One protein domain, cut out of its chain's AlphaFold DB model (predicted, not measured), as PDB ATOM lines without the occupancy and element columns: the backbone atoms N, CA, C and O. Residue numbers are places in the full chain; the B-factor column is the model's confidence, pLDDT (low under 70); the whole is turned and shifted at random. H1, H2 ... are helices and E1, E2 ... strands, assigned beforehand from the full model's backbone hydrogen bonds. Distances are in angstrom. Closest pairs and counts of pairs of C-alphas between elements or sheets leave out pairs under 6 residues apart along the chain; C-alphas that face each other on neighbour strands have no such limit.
ATOM      1  N   GLU A 784     551.721 335.432 550.236       48.75
ATOM      2  CA  GLU A 784     551.220 334.574 551.317       48.75
ATOM      3  C   GLU A 784     549.718 334.260 551.159       48.75
ATOM      4  O   GLU A 784     549.326 333.097 551.254       48.75
ATOM      5  N   PHE A 785     548.896 335.251 550.796       46.25
ATOM      6  CA  PHE A 785     547.458 335.093 550.522       46.25
ATOM      7  C   PHE A 785     547.205 334.150 549.335       46.25
ATOM      8  O   PHE A 785     546.369 333.254 549.424       46.25
ATOM      9  N   LEU A 786     547.960 334.296 548.239       51.22
ATOM     10  CA  LEU A 786     547.825 333.426 547.058       51.22
ATOM     11  C   LEU A 786     548.314 331.991 547.307       51.22
ATOM     12  O   LEU A 786     547.936 331.079 546.574       51.22
ATOM     13  N   SER A 787     549.159 331.784 548.320       52.38
ATOM     14  CA  SER A 787     549.666 330.462 548.699       52.38
ATOM     15  C   SER A 787     548.739 329.688 549.645       52.38
ATOM     16  O   SER A 787     548.784 328.458 549.656       52.38
ATOM     17  N   GLU A 788     547.906 330.399 550.412       51.62
ATOM     18  CA  GLU A 788     546.981 329.843 551.413       51.62
ATOM     19  C   GLU A 788     545.535 329.716 550.891       51.62
ATOM     20  O   GLU A 788     544.721 329.012 551.487       51.62
ATOM     21  N   ILE A 789     545.211 330.360 549.765       56.81
ATOM     22  CA  ILE A 789     543.882 330.332 549.142       56.81
ATOM     23  C   ILE A 789     543.928 329.547 547.832       56.81
ATOM     24  O   ILE A 789     544.898 329.599 547.077       56.81
ATOM     25  N   ASP A 790     542.845 328.830 547.533       70.12
ATOM     26  CA  ASP A 790     542.681 328.139 546.259       70.12
ATOM     27  C   ASP A 790     542.680 329.142 545.090       70.12
ATOM     28  O   ASP A 790     541.690 329.826 544.811       70.12
ATOM     29  N   THR A 791     543.816 329.219 544.394       68.69
ATOM     30  CA  THR A 791     544.011 330.063 543.206       68.69
ATOM     31  C   THR A 791     542.965 329.820 542.114       68.69
ATOM     32  O   THR A 791     542.635 330.760 541.389       68.69
ATOM     33  N   ALA A 792     542.369 328.621 542.033       72.88
ATOM     34  CA  ALA A 792     541.271 328.342 541.112       72.88
ATOM     35  C   ALA A 792     539.995 329.100 541.512       72.88
ATOM     36  O   ALA A 792     539.333 329.678 540.649       72.88
ATOM     37  N   ASN A 793     539.692 329.186 542.810       74.81
ATOM     38  CA  ASN A 793     538.571 329.982 543.318       74.81
ATOM     39  C   ASN A 793     538.811 331.485 543.124       74.81
ATOM     40  O   ASN A 793     537.890 332.193 542.720       74.81
ATOM     41  N   VAL A 794     540.041 331.977 543.328       78.38
ATOM     42  CA  VAL A 794     540.403 333.388 543.056       78.38
ATOM     43  C   VAL A 794     540.267 333.710 541.572       78.38
ATOM     44  O   VAL A 794     539.677 334.727 541.206       78.38
ATOM     45  N   ARG A 795     540.743 332.817 540.700       81.94
ATOM     46  CA  ARG A 795     540.587 332.952 539.249       81.94
ATOM     47  C   ARG A 795     539.114 332.991 538.847       81.94
ATOM     48  O   ARG A 795     538.725 333.873 538.087       81.94
ATOM     49  N   ARG A 796     538.298 332.068 539.366       82.69
ATOM     50  CA  ARG A 796     536.856 331.992 539.083       82.69
ATOM     51  C   ARG A 796     536.112 333.230 539.596       82.69
ATOM     52  O   ARG A 796     535.245 333.754 538.910       82.69
ATOM     53  N   PHE A 797     536.509 333.763 540.751       85.62
ATOM     54  CA  PHE A 797     536.009 335.037 541.271       85.62
ATOM     55  C   PHE A 797     536.308 336.214 540.348       85.62
ATOM     56  O   PHE A 797     535.393 336.962 540.004       85.62
ATOM     57  N   LEU A 798     537.554 336.354 539.898       84.69
ATOM     58  CA  LEU A 798     537.939 337.441 539.000       84.69
ATOM     59  C   LEU A 798     537.282 337.320 537.617       84.69
ATOM     60  O   LEU A 798     536.862 338.341 537.066       84.69
ATOM     61  N   ALA A 799     537.189 336.107 537.065       85.25
ATOM     62  CA  ALA A 799     536.632 335.854 535.735       85.25
ATOM     63  C   ALA A 799     535.096 335.954 535.707       85.25
ATOM     64  O   ALA A 799     534.536 336.721 534.917       85.25
ATOM     65  N   ASP A 800     534.434 335.219 536.603       87.75
ATOM     66  CA  ASP A 800     532.995 334.946 536.537       87.75
ATOM     67  C   ASP A 800     532.206 335.638 537.656       87.75
ATOM     68  O   ASP A 800     531.019 335.911 537.495       87.75
ATOM     69  N   GLY A 801     532.846 335.951 538.786       86.06
ATOM     70  CA  GLY A 801     532.193 336.572 539.943       86.06
ATOM     71  C   GLY A 801     531.973 338.073 539.787       86.06
ATOM     72  O   GLY A 801     530.867 338.570 540.009       86.06
ATOM     73  N   ILE A 802     533.013 338.811 539.390       89.94
ATOM     74  CA  ILE A 802     532.984 340.279 539.299       89.94
ATOM     75  C   ILE A 802     533.081 340.797 537.858       89.94
ATOM     76  O   ILE A 802     533.651 340.172 536.964       89.94
ATOM     77  N   GLY A 803     532.534 341.986 537.627       86.81
ATOM     78  CA  GLY A 803     532.637 342.752 536.390       86.81
ATOM     79  C   GLY A 803     534.014 343.370 536.179       86.81
ATOM     80  O   GLY A 803     534.886 343.294 537.043       86.81
ATOM     81  N   ASP A 804     534.212 343.954 535.001       85.88
ATOM     82  CA  ASP A 804     535.506 344.504 534.572       85.88
ATOM     83  C   ASP A 804     535.580 346.021 534.800       85.88
ATOM     84  O   ASP A 804     536.597 346.648 534.550       85.88
ATOM     85  N   GLN A 805     534.502 346.622 535.303       88.12
ATOM     86  CA  GLN A 805     534.445 348.027 535.685       88.12
ATOM     87  C   GLN A 805     534.829 348.194 537.159       88.12
ATOM     88  O   GLN A 805     534.272 347.524 538.026       88.12
ATOM     89  N   VAL A 806     535.692 349.167 537.441       87.94
ATOM     90  CA  VAL A 806     535.988 349.652 538.794       87.94
ATOM     91  C   VAL A 806     535.600 351.124 538.879       87.94
ATOM     92  O   VAL A 806     536.009 351.920 538.037       87.94
ATOM     93  N   GLY A 807     534.794 351.492 539.873       87.88
ATOM     94  CA  GLY A 807     534.434 352.878 540.173       87.88
ATOM     95  C   GLY A 807     535.031 353.332 541.500       87.88
ATOM     96  O   GLY A 807     534.906 352.635 542.495       87.88
ATOM     97  N   VAL A 808     535.651 354.505 541.544       88.88
ATOM     98  CA  VAL A 808     536.107 355.183 542.761       88.88
ATOM     99  C   VAL A 808     535.218 356.400 542.971       88.88
ATOM    100  O   VAL A 808     535.207 357.318 542.156       88.88
ATOM    101  N   HIS A 809     534.455 356.406 544.055       88.56
ATOM    102  CA  HIS A 809     533.393 357.362 544.342       88.56
ATOM    103  C   HIS A 809     533.755 358.229 545.541       88.56
ATOM    104  O   HIS A 809     534.134 357.711 546.589       88.56
ATOM    105  N   MET A 810     533.577 359.540 545.404       87.25
ATOM    106  CA  MET A 810     533.737 360.506 546.489       87.25
ATOM    107  C   MET A 810     532.364 360.942 546.999       87.25
ATOM    108  O   MET A 810     531.451 361.132 546.190       87.25
ATOM    109  N   PHE A 811     532.227 361.131 548.314       87.75
ATOM    110  CA  PHE A 811     530.956 361.481 548.956       87.75
ATOM    111  C   PHE A 811     531.011 362.822 549.705       87.75
ATOM    112  O   PHE A 811     532.082 363.305 550.076       87.75
ATOM    113  N   ASP A 812     529.838 363.429 549.866       86.81
ATOM    114  CA  ASP A 812     529.602 364.752 550.439       86.81
ATOM    115  C   ASP A 812     529.784 364.752 551.964       86.81
ATOM    116  O   ASP A 812     528.990 364.154 552.687       86.81
ATOM    117  N   GLU A 813     530.819 365.428 552.465       82.38
ATOM    118  CA  GLU A 813     531.060 365.604 553.901       82.38
ATOM    119  C   GLU A 813     531.881 366.870 554.177       82.38
ATOM    120  O   GLU A 813     532.717 367.267 553.358       82.38
ATOM    121  N   SER A 814     531.661 367.503 555.335       68.94
ATOM    122  CA  SER A 814     532.447 368.670 555.753       68.94
ATOM    123  C   SER A 814     533.903 368.295 556.060       68.94
ATOM    124  O   SER A 814     534.220 367.162 556.436       68.94
ATOM    125  N   ARG A 815     534.821 369.247 555.869       67.88
ATOM    126  CA  ARG A 815     536.267 369.019 555.996       67.88
ATOM    127  C   ARG A 815     536.879 369.880 557.083       67.88
ATOM    128  O   ARG A 815     536.437 370.998 557.321       67.88
ATOM    129  N   LEU A 816     537.945 369.353 557.678       62.12
ATOM    130  CA  LEU A 816     538.894 370.129 558.478       62.12
ATOM    131  C   LEU A 816     540.148 370.512 557.671       62.12
ATOM    132  O   LEU A 816     540.802 371.496 557.990       62.12
ATOM    133  N   LEU A 817     540.489 369.726 556.641       60.41
ATOM    134  CA  LEU A 817     541.644 369.929 555.768       60.41
ATOM    135  C   LEU A 817     541.169 370.023 554.318       60.41
ATOM    136  O   LEU A 817     540.502 369.104 553.830       60.41
ATOM    137  N   ASP A 818     541.546 371.099 553.634       59.59
ATOM    138  CA  ASP A 818     541.346 371.247 552.198       59.59
ATOM    139  C   ASP A 818     542.608 370.890 551.418       59.59
ATOM    140  O   ASP A 818     543.737 371.007 551.894       59.59
ATOM    141  N   PHE A 819     542.394 370.388 550.206       59.56
ATOM    142  CA  PHE A 819     543.461 370.024 549.288       59.56
ATOM    143  C   PHE A 819     543.436 370.990 548.124       59.56
ATOM    144  O   PHE A 819     542.451 371.042 547.380       59.56
ATOM    145  N   ASP A 820     544.537 371.703 547.957       55.47
ATOM    146  CA  ASP A 820     544.730 372.625 546.855       55.47
ATOM    147  C   ASP A 820     545.051 371.859 545.562       55.47
ATOM    148  O   ASP A 820     546.201 371.661 545.167       55.47
ATOM    149  N   PHE A 821     543.996 371.363 544.914       51.22
ATOM    150  CA  PHE A 821     544.107 370.655 543.639       51.22
ATOM    151  C   PHE A 821     544.667 371.566 542.540       51.22
ATOM    152  O   PHE A 821     545.359 371.092 541.639       51.22
ATOM    153  N   ALA A 822     544.388 372.867 542.628       49.19
ATOM    154  CA  ALA A 822     544.789 373.839 541.633       49.19
ATOM    155  C   ALA A 822     546.284 374.167 541.740       49.19
ATOM    156  O   ALA A 822     546.964 374.116 540.721       49.19
ATOM    157  N   GLY A 823     546.833 374.343 542.945       50.00
ATOM    158  CA  GLY A 823     548.275 374.500 543.158       50.00
ATOM    159  C   GLY A 823     549.095 373.255 542.798       50.00
ATOM    160  O   GLY A 823     550.212 373.370 542.290       50.00
ATOM    161  N   VAL A 824     548.542 372.047 542.978       49.78
ATOM    162  CA  VAL A 824     549.200 370.797 542.540       49.78
ATOM    163  C   VAL A 824     549.230 370.676 541.012       49.78
ATOM    164  O   VAL A 824     550.248 370.255 540.463       49.78
ATOM    165  N   LEU A 825     548.149 371.052 540.318       43.69
ATOM    166  CA  LEU A 825     548.101 371.038 538.851       43.69
ATOM    167  C   LEU A 825     548.864 372.208 538.210       43.69
ATOM    168  O   LEU A 825     549.577 371.986 537.236       43.69
ATOM    169  N   GLY A 826     548.780 373.418 538.765       42.50
ATOM    170  CA  GLY A 826     549.491 374.610 538.284       42.50
ATOM    171  C   GLY A 826     551.010 374.504 538.439       42.50
ATOM    172  O   GLY A 826     551.764 374.912 537.558       42.50
ATOM    173  N   GLY A 827     551.488 373.836 539.497       39.31
ATOM    174  CA  GLY A 827     552.904 373.472 539.625       39.31
ATOM    175  C   GLY A 827     553.377 372.446 538.582       39.31
ATOM    176  O   GLY A 827     554.575 372.342 538.325       39.31
ATOM    177  N   SER A 828     552.453 371.702 537.962       35.59
ATOM    178  CA  SER A 828     552.741 370.698 536.931       35.59
ATOM    179  C   SER A 828     552.703 371.252 535.504       35.59
ATOM    180  O   SER A 828     553.196 370.570 534.613       35.59
ATOM    181  N   THR A 829     552.125 372.434 535.263       33.00
ATOM    182  CA  THR A 829     552.098 373.063 533.928       33.00
ATOM    183  C   THR A 829     553.341 373.903 533.634       33.00
ATOM    184  O   THR A 829     553.661 374.105 532.468       33.00
ATOM    185  N   ASN A 830     554.064 374.359 534.667       35.59
ATOM    186  CA  ASN A 830     555.315 375.121 534.512       35.59
ATOM    187  C   ASN A 830     556.566 374.247 534.351       35.59
ATOM    188  O   ASN A 830     557.581 374.726 533.856       35.59
ATOM    189  N   ASN A 831     556.501 372.971 534.729       30.11
ATOM    190  CA  ASN A 831     557.453 371.987 534.236       30.11
ATOM    191  C   ASN A 831     556.872 371.423 532.939       30.11
ATOM    192  O   ASN A 831     555.725 370.975 532.920       30.11
ATOM    193  N   SER A 832     557.670 371.385 531.869       30.20
ATOM    194  CA  SER A 832     557.437 370.447 530.767       30.20
ATOM    195  C   SER A 832     557.068 369.075 531.352       30.20
ATOM    196  O   SER A 832     557.510 368.764 532.456       30.20
ATOM    197  N   LEU A 833     556.221 368.300 530.659       28.52
ATOM    198  CA  LEU A 833     555.631 366.987 531.016       28.52
ATOM    199  C   LEU A 833     556.651 365.877 531.415       28.52
ATOM    200  O   LEU A 833     556.564 364.732 530.984       28.52
ATOM    201  N   GLY A 834     557.633 366.195 532.250       26.56
ATOM    202  CA  GLY A 834     558.776 365.407 532.657       26.56
ATOM    203  C   GLY A 834     558.659 365.033 534.128       26.56
ATOM    204  O   GLY A 834     558.718 365.880 535.014       26.56
ATOM    205  N   LEU A 835     558.465 363.732 534.347       25.56
ATOM    206  CA  LEU A 835     558.924 362.857 535.441       25.56
ATOM    207  C   LEU A 835     558.829 363.275 536.932       25.56
ATOM    208  O   LEU A 835     559.082 362.426 537.776       25.56
ATOM    209  N   GLY A 836     558.383 364.479 537.307       29.92
ATOM    210  CA  GLY A 836     558.132 364.880 538.705       29.92
ATOM    211  C   GLY A 836     556.649 364.960 539.106       29.92
ATOM    212  O   GLY A 836     556.323 364.988 540.292       29.92
ATOM    213  N   GLY A 837     555.734 364.992 538.130       37.31
ATOM    214  CA  GLY A 837     554.287 365.115 538.372       37.31
ATOM    215  C   GLY A 837     553.602 363.814 538.811       37.31
ATOM    216  O   GLY A 837     552.605 363.857 539.532       37.31
ATOM    217  N   ARG A 838     554.153 362.651 538.424       36.66
ATOM    218  CA  ARG A 838     553.528 361.328 538.624       36.66
ATOM    219  C   ARG A 838     553.420 360.956 540.111       36.66
ATOM    220  O   ARG A 838     552.349 360.544 540.553       36.66
ATOM    221  N   ASP A 839     554.470 361.213 540.893       40.03
ATOM    222  CA  ASP A 839     554.499 360.887 542.326       40.03
ATOM    223  C   ASP A 839     553.659 361.863 543.166       40.03
ATOM    224  O   ASP A 839     552.978 361.451 544.104       40.03
ATOM    225  N   ARG A 840     553.617 363.156 542.803       42.59
ATOM    226  CA  ARG A 840     552.832 364.176 543.532       42.59
ATOM    227  C   ARG A 840     551.323 364.006 543.335       42.59
ATOM    228  O   ARG A 840     550.576 364.125 544.305       42.59
ATOM    229  N   LEU A 841     550.872 363.686 542.117       42.03
ATOM    230  CA  LEU A 841     549.466 363.360 541.839       42.03
ATOM    231  C   LEU A 841     549.038 362.062 542.537       42.03
ATOM    232  O   LEU A 841     547.981 362.038 543.166       42.03
ATOM    233  N   GLY A 842     549.872 361.017 542.484       38.97
ATOM    234  CA  GLY A 842     549.610 359.742 543.158       38.97
ATOM    235  C   GLY A 842     549.492 359.888 544.680       38.97
ATOM    236  O   GLY A 842     548.507 359.443 545.270       38.97
ATOM    237  N   ILE A 843     550.438 360.590 545.314       44.56
ATOM    238  CA  ILE A 843     550.395 360.891 546.754       44.56
ATOM    239  C   ILE A 843     549.184 361.772 547.088       44.56
ATOM    240  O   ILE A 843     548.488 361.506 548.066       44.56
ATOM    241  N   GLY A 844     548.875 362.777 546.263       46.00
ATOM    242  CA  GLY A 844     547.703 363.636 546.447       46.00
ATOM    243  C   GLY A 844     546.381 362.862 546.416       46.00
ATOM    244  O   GLY A 844     545.538 363.046 547.295       46.00
ATOM    245  N   MET A 845     546.211 361.945 545.459       50.91
ATOM    246  CA  MET A 845     545.029 361.075 545.380       50.91
ATOM    247  C   MET A 845     544.943 360.090 546.556       50.91
ATOM    248  O   MET A 845     543.853 359.861 547.080       50.91
ATOM    249  N   LEU A 846     546.074 359.550 547.023       51.38
ATOM    250  CA  LEU A 846     546.116 358.703 548.220       51.38
ATOM    251  C   LEU A 846     545.719 359.481 549.479       51.38
ATOM    252  O   LEU A 846     544.881 359.018 550.247       51.38
ATOM    253  N   VAL A 847     546.244 360.695 549.669       56.81
ATOM    254  CA  VAL A 847     545.861 361.579 550.782       56.81
ATOM    255  C   VAL A 847     544.356 361.877 550.749       56.81
ATOM    256  O   VAL A 847     543.696 361.820 551.788       56.81
ATOM    257  N   GLN A 848     543.775 362.096 549.565       57.69
ATOM    258  CA  GLN A 848     542.324 362.257 549.417       57.69
ATOM    259  C   GLN A 848     541.534 361.032 549.870       57.69
ATOM    260  O   GLN A 848     540.515 361.183 550.544       57.69
ATOM    261  N   PHE A 849     542.010 359.828 549.548       58.59
ATOM    262  CA  PHE A 849     541.374 358.582 549.972       58.59
ATOM    263  C   PHE A 849     541.343 358.425 551.503       58.59
ATOM    264  O   PHE A 849     540.394 357.857 552.042       58.59
ATOM    265  N   PHE A 850     542.333 358.953 552.229       62.12
ATOM    266  CA  PHE A 850     542.349 358.911 553.697       62.12
ATOM    267  C   PHE A 850     541.505 360.009 554.354       62.12
ATOM    268  O   PHE A 850     540.929 359.781 555.419       62.12
ATOM    269  N   ILE A 851     541.425 361.192 553.740       65.94
ATOM    270  CA  ILE A 851     540.747 362.352 554.337       65.94
ATOM    271  C   ILE A 851     539.249 362.381 553.987       65.94
ATOM    272  O   ILE A 851     538.442 362.815 554.811       65.94
ATOM    273  N   ARG A 852     538.840 361.894 552.805       74.62
ATOM    274  CA  ARG A 852     537.444 361.958 552.333       74.62
ATOM    275  C   ARG A 852     536.709 360.628 552.444       74.62
ATOM    276  O   ARG A 852     537.292 359.601 552.097       74.62
ATOM    277  N   PRO A 853     535.409 360.625 552.799       84.75
ATOM    278  CA  PRO A 853     534.562 359.455 552.607       84.75
ATOM    279  C   PRO A 853     534.604 359.011 551.139       84.75
ATOM    280  O   PRO A 853     534.211 359.751 550.235       84.75
ATOM    281  N   THR A 854     535.143 357.816 550.914       87.12
ATOM    282  CA  THR A 854     535.416 357.265 549.586       87.12
ATOM    283  C   THR A 854     534.955 355.816 549.549       87.12
ATOM    284  O   THR A 854     535.120 355.091 550.535       87.12
ATOM    285  N   ALA A 855     534.400 355.392 548.414       89.62
ATOM    286  CA  ALA A 855     534.099 353.992 548.151       89.62
ATOM    287  C   ALA A 855     534.622 353.549 546.789       89.62
ATOM    288  O   ALA A 855     534.523 354.279 545.809       89.62
ATOM    289  N   VAL A 856     535.129 352.328 546.725       90.06
ATOM    290  CA  VAL A 856     535.373 351.590 545.492       90.06
ATOM    291  C   VAL A 856     534.153 350.714 545.219       90.06
ATOM    292  O   VAL A 856     533.628 350.104 546.149       90.06
ATOM    293  N   SER A 857     533.698 350.656 543.972       91.50
ATOM    294  CA  SER A 857     532.614 349.795 543.511       91.50
ATOM    295  C   SER A 857     533.067 348.904 542.362       91.50
ATOM    296  O   SER A 857     533.842 349.318 541.497       91.50
ATOM    297  N   ILE A 858     532.573 347.671 542.357       91.62
ATOM    298  CA  ILE A 858     532.807 346.688 541.302       91.62
ATOM    299  C   ILE A 858     531.473 345.979 541.030       91.62
ATOM    300  O   ILE A 858     530.889 345.435 541.970       91.62
ATOM    301  N   PRO A 859     530.944 345.970 539.794       90.62
ATOM    302  CA  PRO A 859     529.725 345.230 539.480       90.62
ATOM    303  C   PRO A 859     529.891 343.733 539.741       90.62
ATOM    304  O   PRO A 859     530.963 343.176 539.520       90.62
ATOM    305  N   VAL A 860     528.833 343.067 540.185       91.31
ATOM    306  CA  VAL A 860     528.810 341.621 540.435       91.31
ATOM    307  C   VAL A 860     528.098 340.922 539.280       91.31
ATOM    308  O   VAL A 860     526.989 341.305 538.915       91.31
ATOM    309  N   LYS A 861     528.750 339.905 538.706       90.38
ATOM    310  CA  LYS A 861     528.202 339.029 537.658       90.38
ATOM    311  C   LYS A 861     527.485 337.821 538.275       90.38
ATOM    312  O   LYS A 861     526.368 337.516 537.872       90.38
ATOM    313  N   ASP A 862     528.093 337.190 539.284       90.56
ATOM    314  CA  ASP A 862     527.526 336.056 540.027       90.56
ATOM    315  C   ASP A 862     527.580 336.325 541.539       90.56
ATOM    316  O   ASP A 862     528.639 336.302 542.169       90.56
ATOM    317  N   ALA A 863     526.411 336.587 542.131       88.62
ATOM    318  CA  ALA A 863     526.285 336.909 543.548       88.62
ATOM    319  C   ALA A 863     526.713 335.759 544.469       88.62
ATOM    320  O   ALA A 863     527.353 336.014 545.488       88.62
ATOM    321  N   LYS A 864     526.390 334.512 544.105       89.38
ATOM    322  CA  LYS A 864     526.703 333.337 544.923       89.38
ATOM    323  C   LYS A 864     528.211 333.141 544.998       89.38
ATOM    324  O   LYS A 864     528.758 332.936 546.076       89.38
ATOM    325  N   LEU A 865     528.876 333.266 543.856       87.50
ATOM    326  CA  LEU A 865     530.318 333.098 543.767       87.50
ATOM    327  C   LEU A 865     531.075 334.187 544.543       87.50
ATOM    328  O   LEU A 865     532.057 333.904 545.230       87.50
ATOM    329  N   VAL A 866     530.606 335.436 544.462       88.00
ATOM    330  CA  VAL A 866     531.170 336.545 545.245       88.00
ATOM    331  C   VAL A 866     530.985 336.314 546.745       88.00
ATOM    332  O   VAL A 866     531.932 336.529 547.499       88.00
ATOM    333  N   ASP A 867     529.816 335.846 547.184       87.81
ATOM    334  CA  ASP A 867     529.563 335.555 548.600       87.81
ATOM    335  C   ASP A 867     530.466 334.434 549.131       87.81
ATOM    336  O   ASP A 867     531.085 334.598 550.184       87.81
ATOM    337  N   GLU A 868     530.617 333.340 548.378       86.00
ATOM    338  CA  GLU A 868     531.509 332.226 548.727       86.00
ATOM    339  C   GLU A 868     532.970 332.688 548.885       86.00
ATOM    340  O   GLU A 868     533.654 332.286 549.833       86.00
ATOM    341  N   MET A 869     533.444 333.572 547.999       84.31
ATOM    342  CA  MET A 869     534.786 334.156 548.094       84.31
ATOM    343  C   MET A 869     534.933 335.057 549.324       84.31
ATOM    344  O   MET A 869     535.914 334.944 550.058       84.31
ATOM    345  N   LEU A 870     533.966 335.941 549.579       86.56
ATOM    346  CA  LEU A 870     534.005 336.829 550.742       86.56
ATOM    347  C   LEU A 870     534.014 336.040 552.062       86.56
ATOM    348  O   LEU A 870     534.710 336.422 553.001       86.56
ATOM    349  N   ASP A 871     533.297 334.919 552.134       84.81
ATOM    350  CA  ASP A 871     533.327 334.018 553.292       84.81
ATOM    351  C   ASP A 871     534.665 333.278 553.437       84.81
ATOM    352  O   ASP A 871     535.105 333.006 554.558       84.81
ATOM    353  N   ALA A 872     535.340 332.958 552.329       80.12
ATOM    354  CA  ALA A 872     536.695 332.409 552.358       80.12
ATOM    355  C   ALA A 872     537.724 333.443 552.845       80.12
ATOM    356  O   ALA A 872     538.560 333.119 553.692       80.12
ATOM    357  N   MET A 873     537.616 334.691 552.380       79.94
ATOM    358  CA  MET A 873     538.467 335.799 552.827       79.94
ATOM    359  C   MET A 873     538.322 336.080 554.328       79.94
ATOM    360  O   MET A 873     539.312 336.420 554.974       79.94
ATOM    361  N   ASP A 874     537.127 335.909 554.902       83.31
ATOM    362  CA  ASP A 874     536.909 336.086 556.344       83.31
ATOM    363  C   ASP A 874     537.743 335.111 557.175       83.31
ATOM    364  O   ASP A 874     538.401 335.524 558.129       83.31
ATOM    365  N   ARG A 875     537.741 333.824 556.800       79.44
ATOM    366  CA  ARG A 875     538.520 332.791 557.501       79.44
ATOM    367  C   ARG A 875     540.010 333.111 557.456       79.44
ATOM    368  O   ARG A 875     540.658 333.143 558.499       79.44
ATOM    369  N   TRP A 876     540.509 333.447 556.268       73.19
ATOM    370  CA  TRP A 876     541.904 333.832 556.077       73.19
ATOM    371  C   TRP A 876     542.288 335.070 556.897       73.19
ATOM    372  O   TRP A 876     543.312 335.078 557.573       73.19
ATOM    373  N   THR A 877     541.449 336.109 556.891       73.62
ATOM    374  CA  THR A 877     541.731 337.361 557.609       73.62
ATOM    375  C   THR A 877     541.859 337.119 559.115       73.62
ATOM    376  O   THR A 877     542.761 337.663 559.749       73.62
ATOM    377  N   VAL A 878     540.997 336.272 559.688       79.31
ATOM    378  CA  VAL A 878     541.062 335.887 561.107       79.31
ATOM    379  C   VAL A 878     542.358 335.131 561.421       79.31
ATOM    380  O   VAL A 878     543.026 335.445 562.407       79.31
ATOM    381  N   GLU A 879     542.753 334.178 560.575       72.88
ATOM    382  CA  GLU A 879     543.996 333.415 560.744       72.88
ATOM    383  C   GLU A 879     545.249 334.299 560.620       72.88
ATOM    384  O   GLU A 879     546.165 334.205 561.441       72.88
ATOM    385  N   ALA A 880     545.279 335.200 559.634       66.19
ATOM    386  CA  ALA A 880     546.377 336.137 559.414       66.19
ATOM    387  C   ALA A 880     546.540 337.122 560.586       66.19
ATOM    388  O   ALA A 880     547.660 337.376 561.034       66.19
ATOM    389  N   MET A 881     545.436 337.637 561.137       69.38
ATOM    390  CA  MET A 881     545.481 338.527 562.304       69.38
ATOM    391  C   MET A 881     545.976 337.818 563.567       69.38
ATOM    392  O   MET A 881     546.787 338.391 564.295       69.38
ATOM    393  N   GLY A 882     545.583 336.556 563.779       67.81
ATOM    394  CA  GLY A 882     546.096 335.743 564.888       67.81
ATOM    395  C   GLY A 882     547.615 335.526 564.824       67.81
ATOM    396  O   GLY A 882     548.283 335.516 565.856       67.81
ATOM    397  N   LYS A 883     548.191 335.417 563.617       65.94
ATOM    398  CA  LYS A 883     549.652 335.353 563.413       65.94
ATOM    399  C   LYS A 883     550.336 336.707 563.691       65.94
ATOM    400  O   LYS A 883     551.420 336.730 564.276       65.94
ATOM    401  N   ALA A 884     549.710 337.822 563.303       58.62
ATOM    402  CA  ALA A 884     550.266 339.174 563.435       58.62
ATOM    403  C   ALA A 884     550.306 339.697 564.888       58.62
ATOM    404  O   ALA A 884     551.279 340.349 565.277       58.62
ATOM    405  N   GLU A 885     549.307 339.371 565.721       57.00
ATOM    406  CA  GLU A 885     549.291 339.727 567.154       57.00
ATOM    407  C   GLU A 885     550.496 339.155 567.925       57.00
ATOM    408  O   GLU A 885     550.986 339.781 568.866       57.00
ATOM    409  N   GLY A 886     551.037 338.010 567.491       54.97
ATOM    410  CA  GLY A 886     552.217 337.388 568.097       54.97
ATOM    411  C   GLY A 886     553.561 338.041 567.742       54.97
ATOM    412  O   GLY A 886     554.552 337.781 568.427       54.97
ATOM    413  N   GLN A 887     553.626 338.882 566.699       51.47
ATOM    414  CA  GLN A 887     554.884 339.403 566.131       51.47
ATOM    415  C   GLN A 887     555.117 340.911 566.335       51.47
ATOM    416  O   GLN A 887     556.229 341.390 566.112       51.47
ATOM    417  N   SER A 888     554.122 341.676 566.798       51.22
ATOM    418  CA  SER A 888     554.241 343.130 566.993       51.22
ATOM    419  C   SER A 888     555.080 343.499 568.235       51.22
ATOM    420  O   SER A 888     554.551 343.945 569.256       51.22
ATOM    421  N   ARG A 889     556.410 343.349 568.159       51.31
ATOM    422  CA  ARG A 889     557.376 343.893 569.134       51.31
ATOM    423  C   ARG A 889     558.276 344.934 568.460       51.31
ATOM    424  O   ARG A 889     559.213 344.585 567.755       51.31
ATOM    425  N   GLY A 890     557.991 346.217 568.695       54.91
ATOM    426  CA  GLY A 890     558.756 347.360 568.183       54.91
ATOM    427  C   GLY A 890     558.275 348.694 568.774       54.91
ATOM    428  O   GLY A 890     557.269 348.729 569.478       54.91
ATOM    429  N   PHE A 891     558.986 349.794 568.490       44.25
ATOM    430  CA  PHE A 891     558.691 351.152 569.001       44.25
ATOM    431  C   PHE A 891     557.326 351.715 568.538       44.25
ATOM    432  O   PHE A 891     556.762 352.592 569.185       44.25
ATOM    433  N   LEU A 892     556.766 351.178 567.449       52.06
ATOM    434  CA  LEU A 892     555.459 351.527 566.884       52.06
ATOM    435  C   LEU A 892     554.656 350.240 566.615       52.06
ATOM    436  O   LEU A 892     554.748 349.694 565.516       52.06
ATOM    437  N   PRO A 893     553.900 349.709 567.595       62.62
ATOM    438  CA  PRO A 893     553.105 348.502 567.387       62.62
ATOM    439  C   PRO A 893     551.954 348.775 566.408       62.62
ATOM    440  O   PRO A 893     551.213 349.751 566.565       62.62
ATOM    441  N   ILE A 894     551.813 347.903 565.408       65.62
ATOM    442  CA  ILE A 894     550.708 347.908 564.445       65.62
ATOM    443  C   ILE A 894     549.775 346.761 564.827       65.62
ATOM    444  O   ILE A 894     550.167 345.600 564.760       65.62
ATOM    445  N   THR A 895     548.546 347.072 565.241       72.38
ATOM    446  CA  THR A 895     547.574 346.058 565.685       72.38
ATOM    447  C   THR A 895     546.391 346.000 564.721       72.38
ATOM    448  O   THR A 895     545.592 346.947 564.699       72.38
ATOM    449  N   PRO A 896     546.269 344.938 563.907       74.00
ATOM    450  CA  PRO A 896     545.100 344.722 563.067       74.00
ATOM    451  C   PRO A 896     543.919 344.145 563.879       74.00
ATOM    452  O   PRO A 896     544.126 343.359 564.795       74.00
ATOM    453  N   GLU A 897     542.679 344.509 563.547       82.06
ATOM    454  CA  GLU A 897     541.442 343.906 564.078       82.06
ATOM    455  C   GLU A 897     540.444 343.646 562.946       82.06
ATOM    456  O   GLU A 897     540.327 344.460 562.032       82.06
ATOM    457  N   PHE A 898     539.659 342.572 563.044       86.56
ATOM    458  CA  PHE A 898     538.614 342.219 562.082       86.56
ATOM    459  C   PHE A 898     537.290 341.942 562.789       86.56
ATOM    460  O   PHE A 898     537.251 341.249 563.804       86.56
ATOM    461  N   TYR A 899     536.191 342.470 562.252       87.12
ATOM    462  CA  TYR A 899     534.845 342.204 562.754       87.12
ATOM    463  C   TYR A 899     533.782 342.421 561.674       87.12
ATOM    464  O   TYR A 899     533.986 343.149 560.704       87.12
ATOM    465  N   ARG A 900     532.606 341.816 561.856       86.94
ATOM    466  CA  ARG A 900     531.421 342.081 561.025       86.94
ATOM    467  C   ARG A 900     530.538 343.129 561.690       86.94
ATOM    468  O   ARG A 900     530.383 343.136 562.911       86.94
ATOM    469  N   VAL A 901     529.953 344.011 560.891       81.50
ATOM    470  CA  VAL A 901     529.092 345.101 561.362       81.50
ATOM    471  C   VAL A 901     527.639 344.730 561.110       81.50
ATOM    472  O   VAL A 901     527.284 344.317 560.007       81.50
ATOM    473  N   LYS A 902     526.785 344.890 562.126       73.38
ATOM    474  CA  LYS A 902     525.333 344.809 561.940       73.38
ATOM    475  C   LYS A 902     524.864 346.086 561.256       73.38
ATOM    476  O   LYS A 902     525.033 347.170 561.808       73.38
ATOM    477  N   PHE A 903     524.302 345.939 560.067       70.19
ATOM    478  CA  PHE A 903     523.801 347.040 559.258       70.19
ATOM    479  C   PHE A 903     522.266 347.062 559.257       70.19
ATOM    480  O   PHE A 903     521.654 346.020 559.497       70.19
ATOM    481  N   PRO A 904     521.618 348.210 558.979       65.00
ATOM    482  CA  PRO A 904     520.155 348.289 558.857       65.00
ATOM    483  C   PRO A 904     519.581 347.431 557.719       65.00
ATOM    484  O   PRO A 904     518.384 347.159 557.676       65.00
ATOM    485  N   THR A 905     520.433 347.022 556.779       65.62
ATOM    486  CA  THR A 905     520.101 346.186 555.626       65.62
ATOM    487  C   THR A 905     520.528 344.733 555.866       65.62
ATOM    488  O   THR A 905     521.438 344.487 556.657       65.62
ATOM    489  N   PRO A 906     519.924 343.737 555.184       68.50
ATOM    490  CA  PRO A 906     520.251 342.316 555.375       68.50
ATOM    491  C   PRO A 906     521.656 341.922 554.868       68.50
ATOM    492  O   PRO A 906     521.989 340.740 554.809       68.50
ATOM    493  N   HIS A 907     522.482 342.891 554.467       76.38
ATOM    494  CA  HIS A 907     523.805 342.666 553.898       76.38
ATOM    495  C   HIS A 907     524.856 342.452 554.992       76.38
ATOM    496  O   HIS A 907     524.908 343.172 555.988       76.38
ATOM    497  N   THR A 908     525.745 341.479 554.782       82.44
ATOM    498  CA  THR A 908     526.882 341.241 555.682       82.44
ATOM    499  C   THR A 908     528.043 342.156 555.301       82.44
ATOM    500  O   THR A 908     528.703 341.939 554.283       82.44
ATOM    501  N   ILE A 909     528.311 343.163 556.138       88.00
ATOM    502  CA  ILE A 909     529.434 344.092 555.973       88.00
ATOM    503  C   ILE A 909     530.572 343.712 556.920       88.00
ATOM    504  O   ILE A 909     530.376 343.483 558.115       88.00
ATOM    505  N   ARG A 910     531.780 343.653 556.371       90.56
ATOM    506  CA  ARG A 910     533.029 343.321 557.060       90.56
ATOM    507  C   ARG A 910     533.810 344.592 557.346       90.56
ATOM    508  O   ARG A 910     533.685 345.556 556.597       90.56
ATOM    509  N   CYS A 911     534.595 344.599 558.415       89.50
ATOM    510  CA  CYS A 911     535.448 345.713 558.798       89.50
ATOM    511  C   CYS A 911     536.826 345.211 559.228       89.50
ATOM    512  O   CYS A 911     536.928 344.292 560.039       89.50
ATOM    513  N   SER A 912     537.871 345.866 558.728       84.31
ATOM    514  CA  SER A 912     539.256 345.702 559.171       84.31
ATOM    515  C   SER A 912     539.746 347.028 559.730       84.31
ATOM    516  O   SER A 912     539.525 348.082 559.128       84.31
ATOM    517  N   THR A 913     540.378 346.984 560.897       82.44
ATOM    518  CA  THR A 913     540.950 348.141 561.580       82.44
ATOM    519  C   THR A 913     542.447 347.956 561.736       82.44
ATOM    520  O   THR A 913     542.878 346.927 562.230       82.44
ATOM    521  N   VAL A 914     543.238 348.969 561.395       78.62
ATOM    522  CA  VAL A 914     544.674 349.006 561.691       78.62
ATOM    523  C   VAL A 914     544.925 350.097 562.721       78.62
ATOM    524  O   VAL A 914     544.587 351.262 562.493       78.62
ATOM    525  N   LYS A 915     545.493 349.723 563.870       76.81
ATOM    526  CA  LYS A 915     545.879 350.655 564.935       76.81
ATOM    527  C   LYS A 915     547.378 350.916 564.892       76.81
ATOM    528  O   LYS A 915     548.144 349.964 564.842       76.81
ATOM    529  N   PHE A 916     547.785 352.179 564.980       72.62
ATOM    530  CA  PHE A 916     549.188 352.575 565.129       72.62
ATOM    531  C   PHE A 916     549.262 353.946 565.809       72.62
ATOM    532  O   PHE A 916     548.455 354.819 565.509       72.62
ATOM    533  N   PHE A 917     550.205 354.149 566.733       69.31
ATOM    534  CA  PHE A 917     550.477 355.456 567.365       69.31
ATOM    535  C   PHE A 917     549.222 356.221 567.864       69.31
ATOM    536  O   PHE A 917     549.102 357.429 567.692       69.31
ATOM    537  N   GLY A 918     548.236 355.510 568.427       68.56
ATOM    538  CA  GLY A 918     546.964 356.095 568.890       68.56
ATOM    539  C   GLY A 918     545.917 356.374 567.798       68.56
ATOM    540  O   GLY A 918     544.765 356.666 568.121       68.56
ATOM    541  N   PHE A 919     546.263 356.213 566.522       74.75
ATOM    542  CA  PHE A 919     545.355 356.317 565.381       74.75
ATOM    543  C   PHE A 919     544.711 354.966 565.043       74.75
ATOM    544  O   PHE A 919     545.275 353.899 565.299       74.75
ATOM    545  N   LYS A 920     543.506 355.013 564.459       78.69
ATOM    546  CA  LYS A 920     542.782 353.844 563.938       78.69
ATOM    547  C   LYS A 920     542.306 354.129 562.520       78.69
ATOM    548  O   LYS A 920     541.495 355.033 562.326       78.69
ATOM    549  N   ILE A 921     542.746 353.328 561.561       78.62
ATOM    550  CA  ILE A 921     542.226 353.346 560.190       78.62
ATOM    551  C   ILE A 921     541.253 352.183 560.043       78.62
ATOM    552  O   ILE A 921     541.553 351.093 560.518       78.62
ATOM    553  N   ARG A 922     540.088 352.411 559.425       84.88
ATOM    554  CA  ARG A 922     539.055 351.386 559.218       84.88
ATOM    555  C   ARG A 922     538.655 351.300 557.754       84.88
ATOM    556  O   ARG A 922     538.441 352.333 557.124       84.88
ATOM    557  N   TYR A 923     538.473 350.080 557.272       85.62
ATOM    558  CA  TYR A 923     537.927 349.797 555.950       85.62
ATOM    559  C   TYR A 923     536.761 348.834 556.073       85.62
ATOM    560  O   TYR A 923     536.868 347.824 556.765       85.62
ATOM    561  N   PHE A 924     535.669 349.151 555.391       89.44
ATOM    562  CA  PHE A 924     534.436 348.382 555.354       89.44
ATOM    563  C   PHE A 924     534.250 347.796 553.963       89.44
ATOM    564  O   PHE A 924     534.462 348.502 552.983       89.44
ATOM    565  N   TRP A 925     533.829 346.542 553.846       90.81
ATOM    566  CA  TRP A 925     533.530 345.964 552.537       90.81
ATOM    567  C   TRP A 925     532.423 344.921 552.587       90.81
ATOM    568  O   TRP A 925     532.167 344.296 553.618       90.81
ATOM    569  N   GLY A 926     531.758 344.730 551.454       90.06
ATOM    570  CA  GLY A 926     530.707 343.732 551.302       90.06
ATOM    571  C   GLY A 926     529.931 343.888 550.001       90.06
ATOM    572  O   GLY A 926     530.080 344.877 549.278       90.06
ATOM    573  N   ARG A 927     529.098 342.889 549.704       91.81
ATOM    574  CA  ARG A 927     528.185 342.912 548.561       91.81
ATOM    575  C   ARG A 927     526.865 343.581 548.949       91.81
ATOM    576  O   ARG A 927     526.258 343.224 549.957       91.81
ATOM    577  N   ILE A 928     526.422 344.531 548.132       89.25
ATOM    578  CA  ILE A 928     525.166 345.273 548.275       89.25
ATOM    579  C   ILE A 928     524.470 345.235 546.912       89.25
ATOM    580  O   ILE A 928     525.019 345.722 545.922       89.25
ATOM    581  N   GLY A 929     523.292 344.609 546.847       87.38
ATOM    582  CA  GLY A 929     522.612 344.319 545.580       87.38
ATOM    583  C   GLY A 929     523.539 343.606 544.585       87.38
ATOM    584  O   GLY A 929     524.164 342.590 544.917       87.38
ATOM    585  N   ASN A 930     523.668 344.187 543.389       88.62
ATOM    586  CA  ASN A 930     524.534 343.703 542.304       88.62
ATOM    587  C   ASN A 930     525.926 344.370 542.281       88.62
ATOM    588  O   ASN A 930     526.580 344.386 541.239       88.62
ATOM    589  N   GLY A 931     526.386 344.954 543.392       90.62
ATOM    590  CA  GLY A 931     527.707 345.579 543.498       90.62
ATOM    591  C   GLY A 931     528.514 345.072 544.694       90.62
ATOM    592  O   GLY A 931     527.972 344.797 545.762       90.62
ATOM    593  N   LEU A 932     529.827 344.964 544.517       92.25
ATOM    594  CA  LEU A 932     530.813 344.765 545.572       92.25
ATOM    595  C   LEU A 932     531.429 346.122 545.913       92.25
ATOM    596  O   LEU A 932     531.898 346.825 545.018       92.25
ATOM    597  N   TYR A 933     531.435 346.481 547.196       91.56
ATOM    598  CA  TYR A 933     531.877 347.795 547.653       91.56
ATOM    599  C   TYR A 933     532.960 347.697 548.721       91.56
ATOM    600  O   TYR A 933     532.891 346.837 549.598       91.56
ATOM    601  N   VAL A 934     533.922 348.621 548.674       90.38
ATOM    602  CA  VAL A 934     534.922 348.860 549.726       90.38
ATOM    603  C   VAL A 934     534.881 350.340 550.083       90.38
ATOM    604  O   VAL A 934     535.113 351.168 549.214       90.38
ATOM    605  N   ALA A 935     534.603 350.701 551.330       90.06
ATOM    606  CA  ALA A 935     534.491 352.083 551.781       90.06
ATOM    607  C   ALA A 935     535.324 352.340 553.038       90.06
ATOM    608  O   ALA A 935     535.497 351.465 553.880       90.06
ATOM    609  N   ASN A 936     535.807 353.564 553.215       87.25
ATOM    610  CA  ASN A 936     536.539 353.962 554.427       87.25
ATOM    611  C   ASN A 936     535.618 354.499 555.549       87.25
ATOM    612  O   ASN A 936     536.076 354.814 556.650       87.25
ATOM    613  N   ARG A 937     534.310 354.614 555.284       87.38
ATOM    614  CA  ARG A 937     533.287 355.075 556.232       87.38
ATOM    615  C   ARG A 937     532.032 354.199 556.142       87.38
ATOM    616  O   ARG A 937     531.633 353.857 555.032       87.38
ATOM    617  N   PRO A 938     531.377 353.881 557.273       85.75
ATOM    618  CA  PRO A 938     530.210 353.004 557.272       85.75
ATOM    619  C   PRO A 938     528.994 353.662 556.607       85.75
ATOM    620  O   PRO A 938     528.419 353.054 555.717       85.75
ATOM    621  N   PHE A 939     528.662 354.920 556.926       86.38
ATOM    622  CA  PHE A 939     527.473 355.598 556.373       86.38
ATOM    623  C   PHE A 939     527.429 355.608 554.831       86.38
ATOM    624  O   PHE A 939     526.361 355.545 554.236       86.38
ATOM    625  N   VAL A 940     528.593 355.613 554.169       88.75
ATOM    626  CA  VAL A 940     528.699 355.542 552.704       88.75
ATOM    627  C   VAL A 940     528.051 354.265 552.160       88.75
ATOM    628  O   VAL A 940     527.368 354.298 551.141       88.75
ATOM    629  N   LEU A 941     528.223 353.134 552.849       88.69
ATOM    630  CA  LEU A 941     527.587 351.872 552.471       88.69
ATOM    631  C   LEU A 941     526.074 351.884 552.750       88.69
ATOM    632  O   LEU A 941     525.330 351.228 552.026       88.69
ATOM    633  N   GLU A 942     525.602 352.634 553.755       87.31
ATOM    634  CA  GLU A 942     524.162 352.793 554.055       87.31
ATOM    635  C   GLU A 942     523.469 353.575 552.938       87.31
ATOM    636  O   GLU A 942     522.422 353.168 552.425       87.31
ATOM    637  N   ASP A 943     524.108 354.658 552.508       88.81
ATOM    638  CA  ASP A 943     523.674 355.498 551.398       88.81
ATOM    639  C   ASP A 943     523.632 354.709 550.079       88.81
ATOM    640  O   ASP A 943     522.655 354.793 549.325       88.81
ATOM    641  N   ILE A 944     524.656 353.892 549.813       90.00
ATOM    642  CA  ILE A 944     524.698 352.994 548.649       90.00
ATOM    643  C   ILE A 944     523.583 351.944 548.728       90.00
ATOM    644  O   ILE A 944     522.873 351.737 547.744       90.00
ATOM    645  N   ALA A 945     523.376 351.300 549.879       89.19
ATOM    646  CA  ALA A 945     522.318 350.303 550.033       89.19
ATOM    647  C   ALA A 945     520.918 350.907 549.847       89.19
ATOM    648  O   ALA A 945     520.054 350.300 549.215       89.19
ATOM    649  N   THR A 946     520.720 352.142 550.310       89.31
ATOM    650  CA  THR A 946     519.494 352.907 550.056       89.31
ATOM    651  C   THR A 946     519.303 353.167 548.561       89.31
ATOM    652  O   THR A 946     518.200 352.991 548.042       89.31
ATOM    653  N   ALA A 947     520.369 353.536 547.842       88.81
ATOM    654  CA  ALA A 947     520.318 353.740 546.394       88.81
ATOM    655  C   ALA A 947     519.946 352.454 545.633       88.81
ATOM    656  O   ALA A 947     519.130 352.512 544.714       88.81
ATOM    657  N   HIS A 948     520.474 351.296 546.046       88.94
ATOM    658  CA  HIS A 948     520.076 349.991 545.500       88.94
ATOM    659  C   HIS A 948     518.605 349.682 545.762       88.94
ATOM    660  O   HIS A 948     517.885 349.374 544.818       88.94
ATOM    661  N   ALA A 949     518.121 349.860 546.992       87.19
ATOM    662  CA  ALA A 949     516.716 349.620 547.324       87.19
ATOM    663  C   ALA A 949     515.751 350.520 546.521       87.19
ATOM    664  O   ALA A 949     514.648 350.103 546.164       87.19
ATOM    665  N   VAL A 950     516.151 351.762 546.222       86.31
ATOM    666  CA  VAL A 950     515.389 352.665 545.342       86.31
ATOM    667  C   VAL A 950     515.431 352.187 543.890       86.31
ATOM    668  O   VAL A 950     514.389 352.160 543.235       86.31
ATOM    669  N   ALA A 951     516.602 351.789 543.390       85.25
ATOM    670  CA  ALA A 951     516.757 351.292 542.025       85.25
ATOM    671  C   ALA A 951     515.971 349.993 541.788       85.25
ATOM    672  O   ALA A 951     515.308 349.864 540.762       85.25
ATOM    673  N   GLU A 952     515.971 349.062 542.744       84.25
ATOM    674  CA  GLU A 952     515.176 347.829 542.689       84.25
ATOM    675  C   GLU A 952     513.676 348.127 542.564       84.25
ATOM    676  O   GLU A 952     513.003 347.565 541.701       84.25
ATOM    677  N   LYS A 953     513.160 349.090 543.344       83.50
ATOM    678  CA  LYS A 953     511.761 349.546 543.238       83.50
ATOM    679  C   LYS A 953     511.433 350.190 541.886       83.50
ATOM    680  O   LYS A 953     510.274 350.175 541.483       83.50
ATOM    681  N   ALA A 954     512.426 350.751 541.197       80.00
ATOM    682  CA  ALA A 954     512.275 351.406 539.897       80.00
ATOM    683  C   ALA A 954     512.486 350.464 538.689       80.00
ATOM    684  O   ALA A 954     512.497 350.934 537.552       80.00
ATOM    685  N   GLY A 955     512.643 349.151 538.909       74.81
ATOM    686  CA  GLY A 955     512.883 348.174 537.838       74.81
ATOM    687  C   GLY A 955     514.359 347.992 537.456       74.81
ATOM    688  O   GLY A 955     514.649 347.493 536.371       74.81
ATOM    689  N   GLY A 956     515.284 348.379 538.340       67.69
ATOM    690  CA  GLY A 956     516.733 348.246 538.177       67.69
ATOM    691  C   GLY A 956     517.440 349.559 537.826       67.69
ATOM    692  O   GLY A 956     516.829 350.535 537.391       67.69
ATOM    693  N   ALA A 957     518.762 349.594 538.015       64.00
ATOM    694  CA  ALA A 957     519.583 350.719 537.575       64.00
ATOM    695  C   ALA A 957     519.808 350.663 536.060       64.00
ATOM    696  O   ALA A 957     520.196 349.629 535.518       64.00
TER     697      ALA A 957
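What this domain is: This is residues 784 to 957 of the 1103 residues of an uncharacterized protein of Limnoglobus roseus (UniProt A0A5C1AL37). A twisted wall of six strands has the long helix H5 packed over one face and H6 on the other, while a helical hairpin, H3 and H4, makes an arm that meets the sheet at residues 848 to 850 of H4 and reaches away from it, with residues 830 to 835 sticking out at its far turn. H2 packs on the first turns of H5, residues 863 to 869, and the short H1 lies close to H5 farther along. The printed part has 174 residues with six named helices and six named strands, in the order H1 H2 E1 H3 H4 E2 H5 E3 E4 E5 E6 H6. The sheet runs E1 E2 E6 E5 E4 E3, antiparallel throughout, and the class is mixed, helices and strands. The whole is only just loose, close to compact, with a radius of gyration of the C-alphas of 19.1 A and spans of 53 by 52 by 33 A.

Where its parts are: Begin with the sheet: E1 is residues 805 to 811, E2 854 to 859, E6 931 to 935, E5 919 to 928, E4 909 to 916 and E3 895 to 901. Find C-alpha 919 at (545.355, 356.317, 565.381); from there E5, the longest strand, runs 28.7 A to C-alpha 928. For the longest helix, H5, residues 863 to 885, start at C-alpha 863, (526.285, 336.909, 543.548), and go 33.1 A to C-alpha 885. H6, residues 938 to 953, is 23.4 A long and ends with C-alpha 953 at (511.761, 349.546, 543.238). H4 is residues 837 to 851, 21.1 A; H3 is 821 to 829, 12.8 A; H2 is 791 to 801, 13.9 A; H1 is 784 to 788, 6.4 A.

How they stand to each other: Look first at the edge strand E1 beside E2: N 809 and O 855 are 2.8 A apart, within hydrogen-bond range. Between E2 and E6, N 856 and O 934 are 2.7 A apart. E3, E4, E5 and E6 form a meander, each strand the antiparallel neighbour of the one before. In its hairpins, these backbone pairs are within hydrogen-bond range: N 897 and O 913 of E3 and E4 at 2.8 A, N 914 and O 921 of E4 and E5 at 2.8 A, and N 924 and O 935 of E5 and E6 at 2.8 A. The domain has three layers, helices on both faces of a sheet: H5 and H6 lie on opposite faces. H5 lies over E5, E4 and E3 at a height over the sheet of 9.4 A, and runs only just slantwise to the strands, at 31 degrees to E3 on the local plane. Its closest C-alphas to E3 are those of Met 881 and Pro 896, 6.3 A apart. On the opposite face, the closest C-alphas of H6 and E5 are those of Ile 928 and Ala 945, 6.0 A apart. H2 is not on the sheet; it touches H5 at a steep tilt of 42 degrees, opposite ways, with the C-alphas of Gly 801 and Val 866 closest at 5.4 A. H1 and H5 are close but not clearly touching, with Phe 785 and Trp 876 the closest C-alphas at 8.0 A. H4 only grazes the sheet, with its residues 848 to 850. H3 and H4, a helical hairpin, only just touch, with 3 pairs of C-alphas within 8 A, the closest those of Ser 828 and Gly 837 at 6.0 A; they run opposite ways at a shallow tilt of 6 degrees. In H1, H2, H4 and H6 every O i to N i+4 pair is within hydrogen-bond range; in H3 it is 4 of 5 and in H5 18 of 19.

The domain as a whole: The farthest C-alphas, those of Phe 891 and Gly 955, are 55.5 A apart. The printed part has no cut, and no link is long. The mean pLDDT of the printed part is 72.1; look for values under 70 in residues 814 to 851, which take in H3 and H4, and in residues 880 to 894, among other places.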